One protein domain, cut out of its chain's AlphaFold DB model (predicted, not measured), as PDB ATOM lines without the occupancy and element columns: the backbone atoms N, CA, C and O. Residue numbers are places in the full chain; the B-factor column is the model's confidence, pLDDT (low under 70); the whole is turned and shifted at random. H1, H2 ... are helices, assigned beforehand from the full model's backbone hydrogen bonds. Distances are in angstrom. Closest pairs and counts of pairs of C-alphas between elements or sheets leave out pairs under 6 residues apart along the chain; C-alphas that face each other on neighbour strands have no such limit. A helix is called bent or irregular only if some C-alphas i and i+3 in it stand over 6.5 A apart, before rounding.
ATOM      1  N   ASP A   2     227.369 184.823 168.687       41.41
ATOM      2  CA  ASP A   2     227.966 184.596 170.001       41.41
ATOM      3  C   ASP A   2     228.354 183.131 170.179       41.41
ATOM      4  O   ASP A   2     227.564 182.215 169.937       41.41
ATOM      5  N   LYS A   3     229.603 182.913 170.601       48.94
ATOM      6  CA  LYS A   3     230.082 181.615 171.073       48.94
ATOM      7  C   LYS A   3     229.333 181.300 172.367       48.94
ATOM      8  O   LYS A   3     229.772 181.697 173.441       48.94
ATOM      9  N   ILE A   4     228.206 180.598 172.260       69.25
ATOM     10  CA  ILE A   4     227.522 180.013 173.416       69.25
ATOM     11  C   ILE A   4     228.553 179.134 174.131       69.25
ATOM     12  O   ILE A   4     229.014 178.136 173.568       69.25
ATOM     13  N   GLN A   5     228.958 179.529 175.338       65.12
ATOM     14  CA  GLN A   5     229.779 178.703 176.216       65.12
ATOM     15  C   GLN A   5     228.933 177.486 176.597       65.12
ATOM     16  O   GLN A   5     228.108 177.561 177.499       65.12
ATOM     17  N   ARG A   6     229.056 176.394 175.832       66.44
ATOM     18  CA  ARG A   6     228.275 175.179 176.069       66.44
ATOM     19  C   ARG A   6     228.705 174.594 177.402       66.44
ATOM     20  O   ARG A   6     229.849 174.159 177.546       66.44
ATOM     21  N   ASN A   7     227.792 174.599 178.363       79.75
ATOM     22  CA  ASN A   7     227.994 173.901 179.615       79.75
ATOM     23  C   ASN A   7     228.111 172.397 179.305       79.75
ATOM     24  O   ASN A   7     227.453 171.895 178.389       79.75
ATOM     25  N   TYR A   8     228.937 171.648 180.041       81.12
ATOM     26  CA  TYR A   8     229.083 170.196 179.827       81.12
ATOM     27  C   TYR A   8     227.732 169.470 179.931       81.12
ATOM     28  O   TYR A   8     227.477 168.502 179.214       81.12
ATOM     29  N   GLN A   9     226.841 170.001 180.769       84.31
ATOM     30  CA  GLN A   9     225.459 169.551 180.913       84.31
ATOM     31  C   GLN A   9     224.653 169.701 179.611       84.31
ATOM     32  O   GLN A   9     223.947 168.768 179.234       84.31
ATOM     33  N   ASP A  10     224.815 170.804 178.873       87.06
ATOM     34  CA  ASP A  10     224.097 171.041 177.612       87.06
ATOM     35  C   ASP A  10     224.542 170.067 176.520       87.06
ATOM     36  O   ASP A  10     223.746 169.643 175.682       87.06
ATOM     37  N   ILE A  11     225.823 169.693 176.504       86.56
ATOM     38  CA  ILE A  11     226.358 168.737 175.528       86.56
ATOM     39  C   ILE A  11     225.778 167.346 175.793       86.56
ATOM     40  O   ILE A  11     225.275 166.717 174.865       86.56
ATOM     41  N   ILE A  12     225.790 166.892 177.050       90.12
ATOM     42  CA  ILE A  12     225.232 165.590 177.445       90.12
ATOM     43  C   ILE A  12     223.727 165.541 177.162       90.12
ATOM     44  O   ILE A  12     223.248 164.575 176.568       90.12
ATOM     45  N   PHE A  13     222.990 166.596 177.522       92.06
ATOM     46  CA  PHE A  13     221.557 166.694 177.252       92.06
ATOM     47  C   PHE A  13     221.256 166.614 175.751       92.06
ATOM     48  O   PHE A  13     220.435 165.802 175.328       92.06
ATOM     49  N   ASN A  14     221.974 167.381 174.926       92.12
ATOM     50  CA  ASN A  14     221.787 167.346 173.477       92.12
ATOM     51  C   ASN A  14     222.108 165.968 172.884       92.12
ATOM     52  O   ASN A  14     221.362 165.488 172.037       92.12
ATOM     53  N   VAL A  15     223.181 165.305 173.332       93.25
ATOM     54  CA  VAL A  15     223.529 163.950 172.869       93.25
ATOM     55  C   VAL A  15     222.422 162.951 173.211       93.25
ATOM     56  O   VAL A  15     222.025 162.175 172.344       93.25
ATOM     57  N   LEU A  16     221.872 163.001 174.428       94.75
ATOM     58  CA  LEU A  16     220.747 162.147 174.824       94.75
ATOM     59  C   LEU A  16     219.505 162.397 173.962       94.75
ATOM     60  O   LEU A  16     218.882 161.440 173.504       94.75
ATOM     61  N   VAL A  17     219.176 163.663 173.688       95.25
ATOM     62  CA  VAL A  17     218.059 164.026 172.803       95.25
ATOM     63  C   VAL A  17     218.290 163.499 171.387       95.25
ATOM     64  O   VAL A  17     217.383 162.901 170.812       95.25
ATOM     65  N   TYR A  18     219.495 163.643 170.831       94.69
ATOM     66  CA  TYR A  18     219.805 163.117 169.499       94.69
ATOM     67  C   TYR A  18     219.718 161.590 169.432       94.69
ATOM     68  O   TYR A  18     219.190 161.063 168.455       94.69
ATOM     69  N   ILE A  19     220.178 160.877 170.465       95.94
ATOM     70  CA  ILE A  19     220.034 159.417 170.548       95.94
ATOM     71  C   ILE A  19     218.552 159.036 170.604       95.94
ATOM     72  O   ILE A  19     218.117 158.160 169.860       95.94
ATOM     73  N   PHE A  20     217.763 159.713 171.440       96.00
ATOM     74  CA  PHE A  20     216.331 159.451 171.569       96.00
ATOM     75  C   PHE A  20     215.583 159.688 170.249       96.00
ATOM     76  O   PHE A  20     214.857 158.812 169.784       96.00
ATOM     77  N   VAL A  21     215.812 160.833 169.599       95.44
ATOM     78  CA  VAL A  21     215.222 161.148 168.289       95.44
ATOM     79  C   VAL A  21     215.683 160.145 167.226       95.44
ATOM     80  O   VAL A  21     214.868 159.702 166.418       95.44
ATOM     81  N   GLY A  22     216.952 159.732 167.251       95.12
ATOM     82  CA  GLY A  22     217.482 158.698 166.362       95.12
ATOM     83  C   GLY A  22     216.776 157.348 166.529       95.12
ATOM     84  O   GLY A  22     216.406 156.726 165.535       95.12
ATOM     85  N   LEU A  23     216.520 156.917 167.767       94.88
ATOM     86  CA  LEU A  23     215.782 155.682 168.055       94.88
ATOM     87  C   LEU A  23     214.326 155.752 167.580       94.88
ATOM     88  O   LEU A  23     213.840 154.806 166.961       94.88
ATOM     89  N   VAL A  24     213.642 156.876 167.816       94.88
ATOM     90  CA  VAL A  24     212.271 157.094 167.323       94.88
ATOM     91  C   VAL A  24     212.236 157.046 165.795       94.88
ATOM     92  O   VAL A  24     211.378 156.380 165.217       94.88
ATOM     93  N   LEU A  25     213.202 157.688 165.133       94.94
ATOM     94  CA  LEU A  25     213.312 157.675 163.677       94.94
ATOM     95  C   LEU A  25     213.511 156.254 163.144       94.94
ATOM     96  O   LEU A  25     212.805 155.856 162.221       94.94
ATOM     97  N   LEU A  26     214.405 155.461 163.746       93.19
ATOM     98  CA  LEU A  26     214.599 154.057 163.368       93.19
ATOM     99  C   LEU A  26     213.327 153.221 163.570       93.19
ATOM    100  O   LEU A  26     212.999 152.398 162.714       93.19
ATOM    101  N   SER A  27     212.582 153.461 164.652       92.88
ATOM    102  CA  SER A  27     211.327 152.755 164.928       92.88
ATOM    103  C   SER A  27     210.235 153.039 163.893       92.88
ATOM    104  O   SER A  27     209.413 152.163 163.647       92.88
ATOM    105  N   VAL A  28     210.203 154.237 163.299       91.00
ATOM    106  CA  VAL A  28     209.249 154.594 162.231       91.00
ATOM    107  C   VAL A  28     209.762 154.158 160.856       91.00
ATOM    108  O   VAL A  28     208.985 153.754 159.992       91.00
ATOM    109  N   LEU A  29     211.076 154.198 160.645       91.12
ATOM    110  CA  LEU A  29     211.698 153.819 159.379       91.12
ATOM    111  C   LEU A  29     211.603 152.306 159.120       91.12
ATOM    112  O   LEU A  29     211.393 151.896 157.979       91.12
ATOM    113  N   TYR A  30     211.684 151.480 160.170       85.81
ATOM    114  CA  TYR A  30     211.540 150.024 160.078       85.81
ATOM    115  C   TYR A  30     210.222 149.572 159.407       85.81
ATOM    116  O   TYR A  30     210.290 148.896 158.376       85.81
ATOM    117  N   PRO A  31     209.020 149.957 159.897       85.44
ATOM    118  CA  PRO A  31     207.767 149.577 159.247       85.44
ATOM    119  C   PRO A  31     207.604 150.210 157.859       85.44
ATOM    120  O   PRO A  31     206.975 149.608 156.994       85.44
ATOM    121  N   LEU A  32     208.196 151.380 157.598       86.06
ATOM    122  CA  LEU A  32     208.128 152.020 156.282       86.06
ATOM    123  C   LEU A  32     208.873 151.197 155.219       86.06
ATOM    124  O   LEU A  32     208.318 150.921 154.155       86.06
ATOM    125  N   ILE A  33     210.089 150.731 155.524       83.06
ATOM    126  CA  ILE A  33     210.852 149.837 154.633       83.06
ATOM    127  C   ILE A  33     210.123 148.502 154.439       83.06
ATOM    128  O   ILE A  33     210.110 147.960 153.330       83.06
ATOM    129  N   TYR A  34     209.486 147.990 155.494       80.81
ATOM    130  CA  TYR A  34     208.686 146.771 155.419       80.81
ATOM    131  C   TYR A  34     207.507 146.919 154.444       80.81
ATOM    132  O   TYR A  34     207.330 146.074 153.568       80.81
ATOM    133  N   ILE A  35     206.754 148.023 154.524       80.62
ATOM    134  CA  ILE A  35     205.626 148.307 153.622       80.62
ATOM    135  C   ILE A  35     206.100 148.478 152.174       80.62
ATOM    136  O   ILE A  35     205.464 147.945 151.268       80.62
ATOM    137  N   LEU A  36     207.222 149.169 151.943       78.81
ATOM    138  CA  LEU A  36     207.798 149.324 150.600       78.81
ATOM    139  C   LEU A  36     208.241 147.986 150.002       78.81
ATOM    140  O   LEU A  36     208.034 147.726 148.818       78.81
ATOM    141  N   SER A  37     208.835 147.120 150.820       76.00
ATOM    142  CA  SER A  37     209.206 145.775 150.383       76.00
ATOM    143  C   SER A  37     207.951 144.971 150.037       76.00
ATOM    144  O   SER A  37     207.864 144.402 148.946       76.00
ATOM    145  N   ALA A  38     206.949 144.989 150.920       71.81
ATOM    146  CA  ALA A  38     205.680 144.298 150.727       71.81
ATOM    147  C   ALA A  38     204.902 144.806 149.500       71.81
ATOM    148  O   ALA A  38     204.298 143.996 148.804       71.81
ATOM    149  N   SER A  39     204.950 146.105 149.175       73.50
ATOM    150  CA  SER A  39     204.234 146.662 148.017       73.50
ATOM    151  C   SER A  39     204.809 146.212 146.670       73.50
ATOM    152  O   SER A  39     204.098 146.215 145.669       73.50
ATOM    153  N   ILE A  40     206.087 145.829 146.634       69.88
ATOM    154  CA  ILE A  40     206.786 145.348 145.432       69.88
ATOM    155  C   ILE A  40     206.610 143.826 145.244       69.88
ATOM    156  O   ILE A  40     206.893 143.294 144.169       69.88
ATOM    157  N   SER A  41     206.139 143.107 146.266       65.31
ATOM    158  CA  SER A  41     206.002 141.644 146.238       65.31
ATOM    159  C   SER A  41     204.557 141.190 146.055       65.31
ATOM    160  O   SER A  41     203.612 141.886 146.421       65.31
ATOM    161  N   SER A  42     204.375 140.004 145.471       62.84
ATOM    162  CA  SER A  42     203.051 139.423 145.246       62.84
ATOM    163  C   SER A  42     202.350 139.104 146.580       62.84
ATOM    164  O   SER A  42     203.006 138.699 147.549       62.84
ATOM    165  N   PRO A  43     201.010 139.238 146.665       58.56
ATOM    166  CA  PRO A  43     200.256 138.972 147.894       58.56
ATOM    167  C   PRO A  43     200.401 137.522 148.395       58.56
ATOM    168  O   PRO A  43     200.264 137.274 149.594       58.56
ATOM    169  N   GLN A  44     200.739 136.565 147.518       57.38
ATOM    170  CA  GLN A  44     201.041 135.182 147.914       57.38
ATOM    171  C   GLN A  44     202.379 135.040 148.674       57.38
ATOM    172  O   GLN A  44     202.482 134.221 149.592       57.38
ATOM    173  N   SER A  45     203.392 135.850 148.348       54.56
ATOM    174  CA  SER A  45     204.713 135.803 149.001       54.56
ATOM    175  C   SER A  45     204.754 136.547 150.344       54.56
ATOM    176  O   SER A  45     205.588 136.238 151.194       54.56
ATOM    177  N   VAL A  46     203.822 137.478 150.579       56.12
ATOM    178  CA  VAL A  46     203.652 138.145 151.884       56.12
ATOM    179  C   VAL A  46     202.970 137.209 152.893       56.12
ATOM    180  O   VAL A  46     203.419 137.091 154.032       56.12
ATOM    181  N   ASN A  47     201.941 136.466 152.464       54.97
ATOM    182  CA  ASN A  47     201.178 135.548 153.326       54.97
ATOM    183  C   ASN A  47     201.961 134.303 153.781       54.97
ATOM    184  O   ASN A  47     201.586 133.655 154.755       54.97
ATOM    185  N   SER A  48     203.051 133.955 153.097       58.50
ATOM    186  CA  SER A  48     203.897 132.804 153.440       58.50
ATOM    187  C   SER A  48     204.938 133.102 154.532       58.50
ATOM    188  O   SER A  48     205.710 132.215 154.894       58.50
ATOM    189  N   GLY A  49     204.967 134.324 155.087       57.25
ATOM    190  CA  GLY A  49     205.773 134.674 156.266       57.25
ATOM    191  C   GLY A  49     207.290 134.703 156.038       57.25
ATOM    192  O   GLY A  49     208.055 134.816 156.991       57.25
ATOM    193  N   GLN A  50     207.754 134.607 154.788       56.78
ATOM    194  CA  GLN A  50     209.183 134.492 154.459       56.78
ATOM    195  C   GLN A  50     209.895 135.834 154.236       56.78
ATOM    196  O   GLN A  50     211.058 135.855 153.824       56.78
ATOM    197  N   MET A  51     209.210 136.953 154.469       54.78
ATOM    198  CA  MET A  51     209.664 138.278 154.068       54.78
ATOM    199  C   MET A  51     209.866 139.174 155.294       54.78
ATOM    200  O   MET A  51     208.950 139.859 155.732       54.78
ATOM    201  N   LEU A  52     211.068 139.124 155.878       57.59
ATOM    202  CA  LEU A  52     211.428 139.930 157.054       57.59
ATOM    203  C   LEU A  52     212.098 141.264 156.685       57.59
ATOM    204  O   LEU A  52     211.796 142.271 157.312       57.59
ATOM    205  N   LEU A  53     212.979 141.296 155.676       54.19
ATOM    206  CA  LEU A  53     213.763 142.501 155.335       54.19
ATOM    207  C   LEU A  53     214.023 142.723 153.832       54.19
ATOM    208  O   LEU A  53     214.345 143.844 153.456       54.19
ATOM    209  N   TRP A  54     213.898 141.702 152.972       57.66
ATOM    210  CA  TRP A  54     214.194 141.815 151.536       57.66
ATOM    211  C   TRP A  54     213.183 141.053 150.668       57.66
ATOM    212  O   TRP A  54     212.815 139.928 151.025       57.66
ATOM    213  N   PRO A  55     212.746 141.627 149.529       54.94
ATOM    214  CA  PRO A  55     211.855 140.952 148.601       54.94
ATOM    215  C   PRO A  55     212.532 139.799 147.870       54.94
ATOM    216  O   PRO A  55     213.568 139.978 147.239       54.94
ATOM    217  N   LYS A  56     211.924 138.607 147.951       59.25
ATOM    218  CA  LYS A  56     212.365 137.426 147.194       59.25
ATOM    219  C   LYS A  56     211.920 137.476 145.733       59.25
ATOM    220  O   LYS A  56     212.651 137.009 144.871       59.25
ATOM    221  N   GLU A  57     210.754 138.064 145.461       60.81
ATOM    222  CA  GLU A  57     210.196 138.164 144.114       60.81
ATOM    223  C   GLU A  57     209.648 139.569 143.868       60.81
ATOM    224  O   GLU A  57     208.680 140.000 144.491       60.81
ATOM    225  N   ILE A  58     210.296 140.295 142.959       63.31
ATOM    226  CA  ILE A  58     209.856 141.616 142.507       63.31
ATOM    227  C   ILE A  58     208.760 141.391 141.466       63.31
ATOM    228  O   ILE A  58     209.044 140.964 140.346       63.31
ATOM    229  N   THR A  59     207.507 141.674 141.819       68.12
ATOM    230  CA  THR A  59     206.360 141.481 140.922       68.12
ATOM    231  C   THR A  59     205.481 142.727 140.887       68.12
ATOM    232  O   THR A  59     205.046 143.234 141.913       68.12
ATOM    233  N   TRP A  60     205.147 143.200 139.687       70.81
ATOM    234  CA  TRP A  60     204.293 144.383 139.486       70.81
ATOM    235  C   TRP A  60     202.798 144.043 139.380       70.81
ATOM    236  O   TRP A  60     201.983 144.876 138.976       70.81
ATOM    237  N   GLU A  61     202.424 142.806 139.703       72.25
ATOM    238  CA  GLU A  61     201.061 142.293 139.552       72.25
ATOM    239  C   GLU A  61     200.086 142.939 140.545       72.25
ATOM    240  O   GLU A  61     198.983 143.321 140.156       72.25
ATOM    241  N   GLY A  62     200.521 143.177 141.790       70.44
ATOM    242  CA  GLY A  62     199.717 143.869 142.804       70.44
ATOM    243  C   GLY A  62     199.264 145.262 142.352       70.44
ATOM    244  O   GLY A  62     198.091 145.609 142.480       70.44
ATOM    245  N   TYR A  63     200.151 146.028 141.711       73.88
ATOM    246  CA  TYR A  63     199.797 147.331 141.145       73.88
ATOM    247  C   TYR A  63     198.796 147.212 139.988       73.88
ATOM    248  O   TYR A  63     197.846 147.991 139.924       73.88
ATOM    249  N   ARG A  64     198.946 146.219 139.099       75.44
ATOM    250  CA  ARG A  64     197.989 145.992 137.997       75.44
ATOM    251  C   ARG A  64     196.584 145.679 138.512       75.44
ATOM    252  O   ARG A  64     195.621 146.208 137.964       75.44
ATOM    253  N   LEU A  65     196.467 144.879 139.573       76.62
ATOM    254  CA  LEU A  65     195.182 144.566 140.210       76.62
ATOM    255  C   LEU A  65     194.513 145.812 140.805       76.62
ATOM    256  O   LEU A  65     193.301 145.979 140.670       76.62
ATOM    257  N   ILE A  66     195.297 146.715 141.402       79.44
ATOM    258  CA  ILE A  66     194.794 147.981 141.952       79.44
ATOM    259  C   ILE A  66     194.265 148.889 140.832       79.44
ATOM    260  O   ILE A  66     193.159 149.415 140.934       79.44
ATOM    261  N   PHE A  67     195.017 149.035 139.736       79.50
ATOM    262  CA  PHE A  67     194.604 149.876 138.607       79.50
ATOM    263  C   PHE A  67     193.417 149.303 137.819       79.50
ATOM    264  O   PHE A  67     192.633 150.075 137.269       79.50
ATOM    265  N   ALA A  68     193.259 147.977 137.771       83.06
ATOM    266  CA  ALA A  68     192.135 147.328 137.094       83.06
ATOM    267  C   ALA A  68     190.803 147.476 137.853       83.06
ATOM    268  O   ALA A  68     189.731 147.347 137.258       83.06
ATOM    269  N   ASN A  69     190.843 147.745 139.161       78.50
ATOM    270  CA  ASN A  69     189.648 147.775 139.992       78.50
ATOM    271  C   ASN A  69     189.024 149.182 140.058       78.50
ATOM    272  O   ASN A  69     189.511 150.080 140.747       78.50
TER     273      ASN A  69
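What this domain is: This is residues 2 to 69 of the 134 residues of the protein "Putative aldouronate transport system permease protein" of Ignavigranum ruoffiae (UniProt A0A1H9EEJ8). One long helix, H1, makes a shaft, and at the end of it where residue 40 lies, the residues that follow form a small, loosely joined head: the short helix H2, a loop of residues 48 to 60 that folds back beside the last turns of H1, and the short helix H3, set crosswise to the shaft. Residues 2 to 29, of which 8 to 29 belong to H1, stick out from this head as a long arm. The printed part has 68 residues with three named helices, in the order H1, H2, H3, and no named strand; the class is all helix. It is extended, with a radius of gyration of the C-alphas of 20.9 A, and its C-alphas span 62 by 25 by 15 A.

Where its parts are: Begin at Asp 2, whose C-alpha is at (227.966, 184.596, 170.001). Then find C-alpha 8 at (229.083, 170.196, 179.827); from there H1, residues 8 to 40, runs 47.9 A to C-alpha 40 at (206.786, 145.348, 145.432). H1 is neither bent nor irregular, but only just: C-alphas 28 and 31 are 6.0 A apart. Next look at residues 43 to 47 for H2, 6.5 A long. Further on, H3, residues 61 to 68, runs 10.5 A and ends with C-alpha 68 at (192.135, 147.328, 137.094).

How they stand to each other: Start from the last turns of H1. There H1 and H2 are close but not clearly touching; their closest C-alphas, of Ala 38 and Val 46, are 6.6 A apart. H1 and H3 are also close but not clearly touching, with the C-alphas of Ser 39 and Gly 62 closest at 7.4 A. The lines of H1 and H3 stand about perpendicular, at 74 degrees. Look next at Pro 43 and Gly 62: their C-alphas, the closest of H2 and H3, are 7.1 A apart, and these two helices are close but not clearly touching. In the backbones of H2 and H3 every O i to N i+4 pair is within hydrogen-bond range; in H1, 28 of 29 are.

The domain as a whole: The two C-alphas farthest apart are those of Gln 5 and Ala 68, at 62.7 A. Residues 2 to 29 and 64 to 69 stand free; without them the body has 34 residues and spans 24 by 18 by 12 A. The printed part has no cut; the link from H1 to H2 is tight, and the link from H2 to H3, 13 residues, is long. In the B-factor column you will find a mean pLDDT of 75.6 over the printed part, with low values under 70 at residues 2 to 6 and 40 to 59.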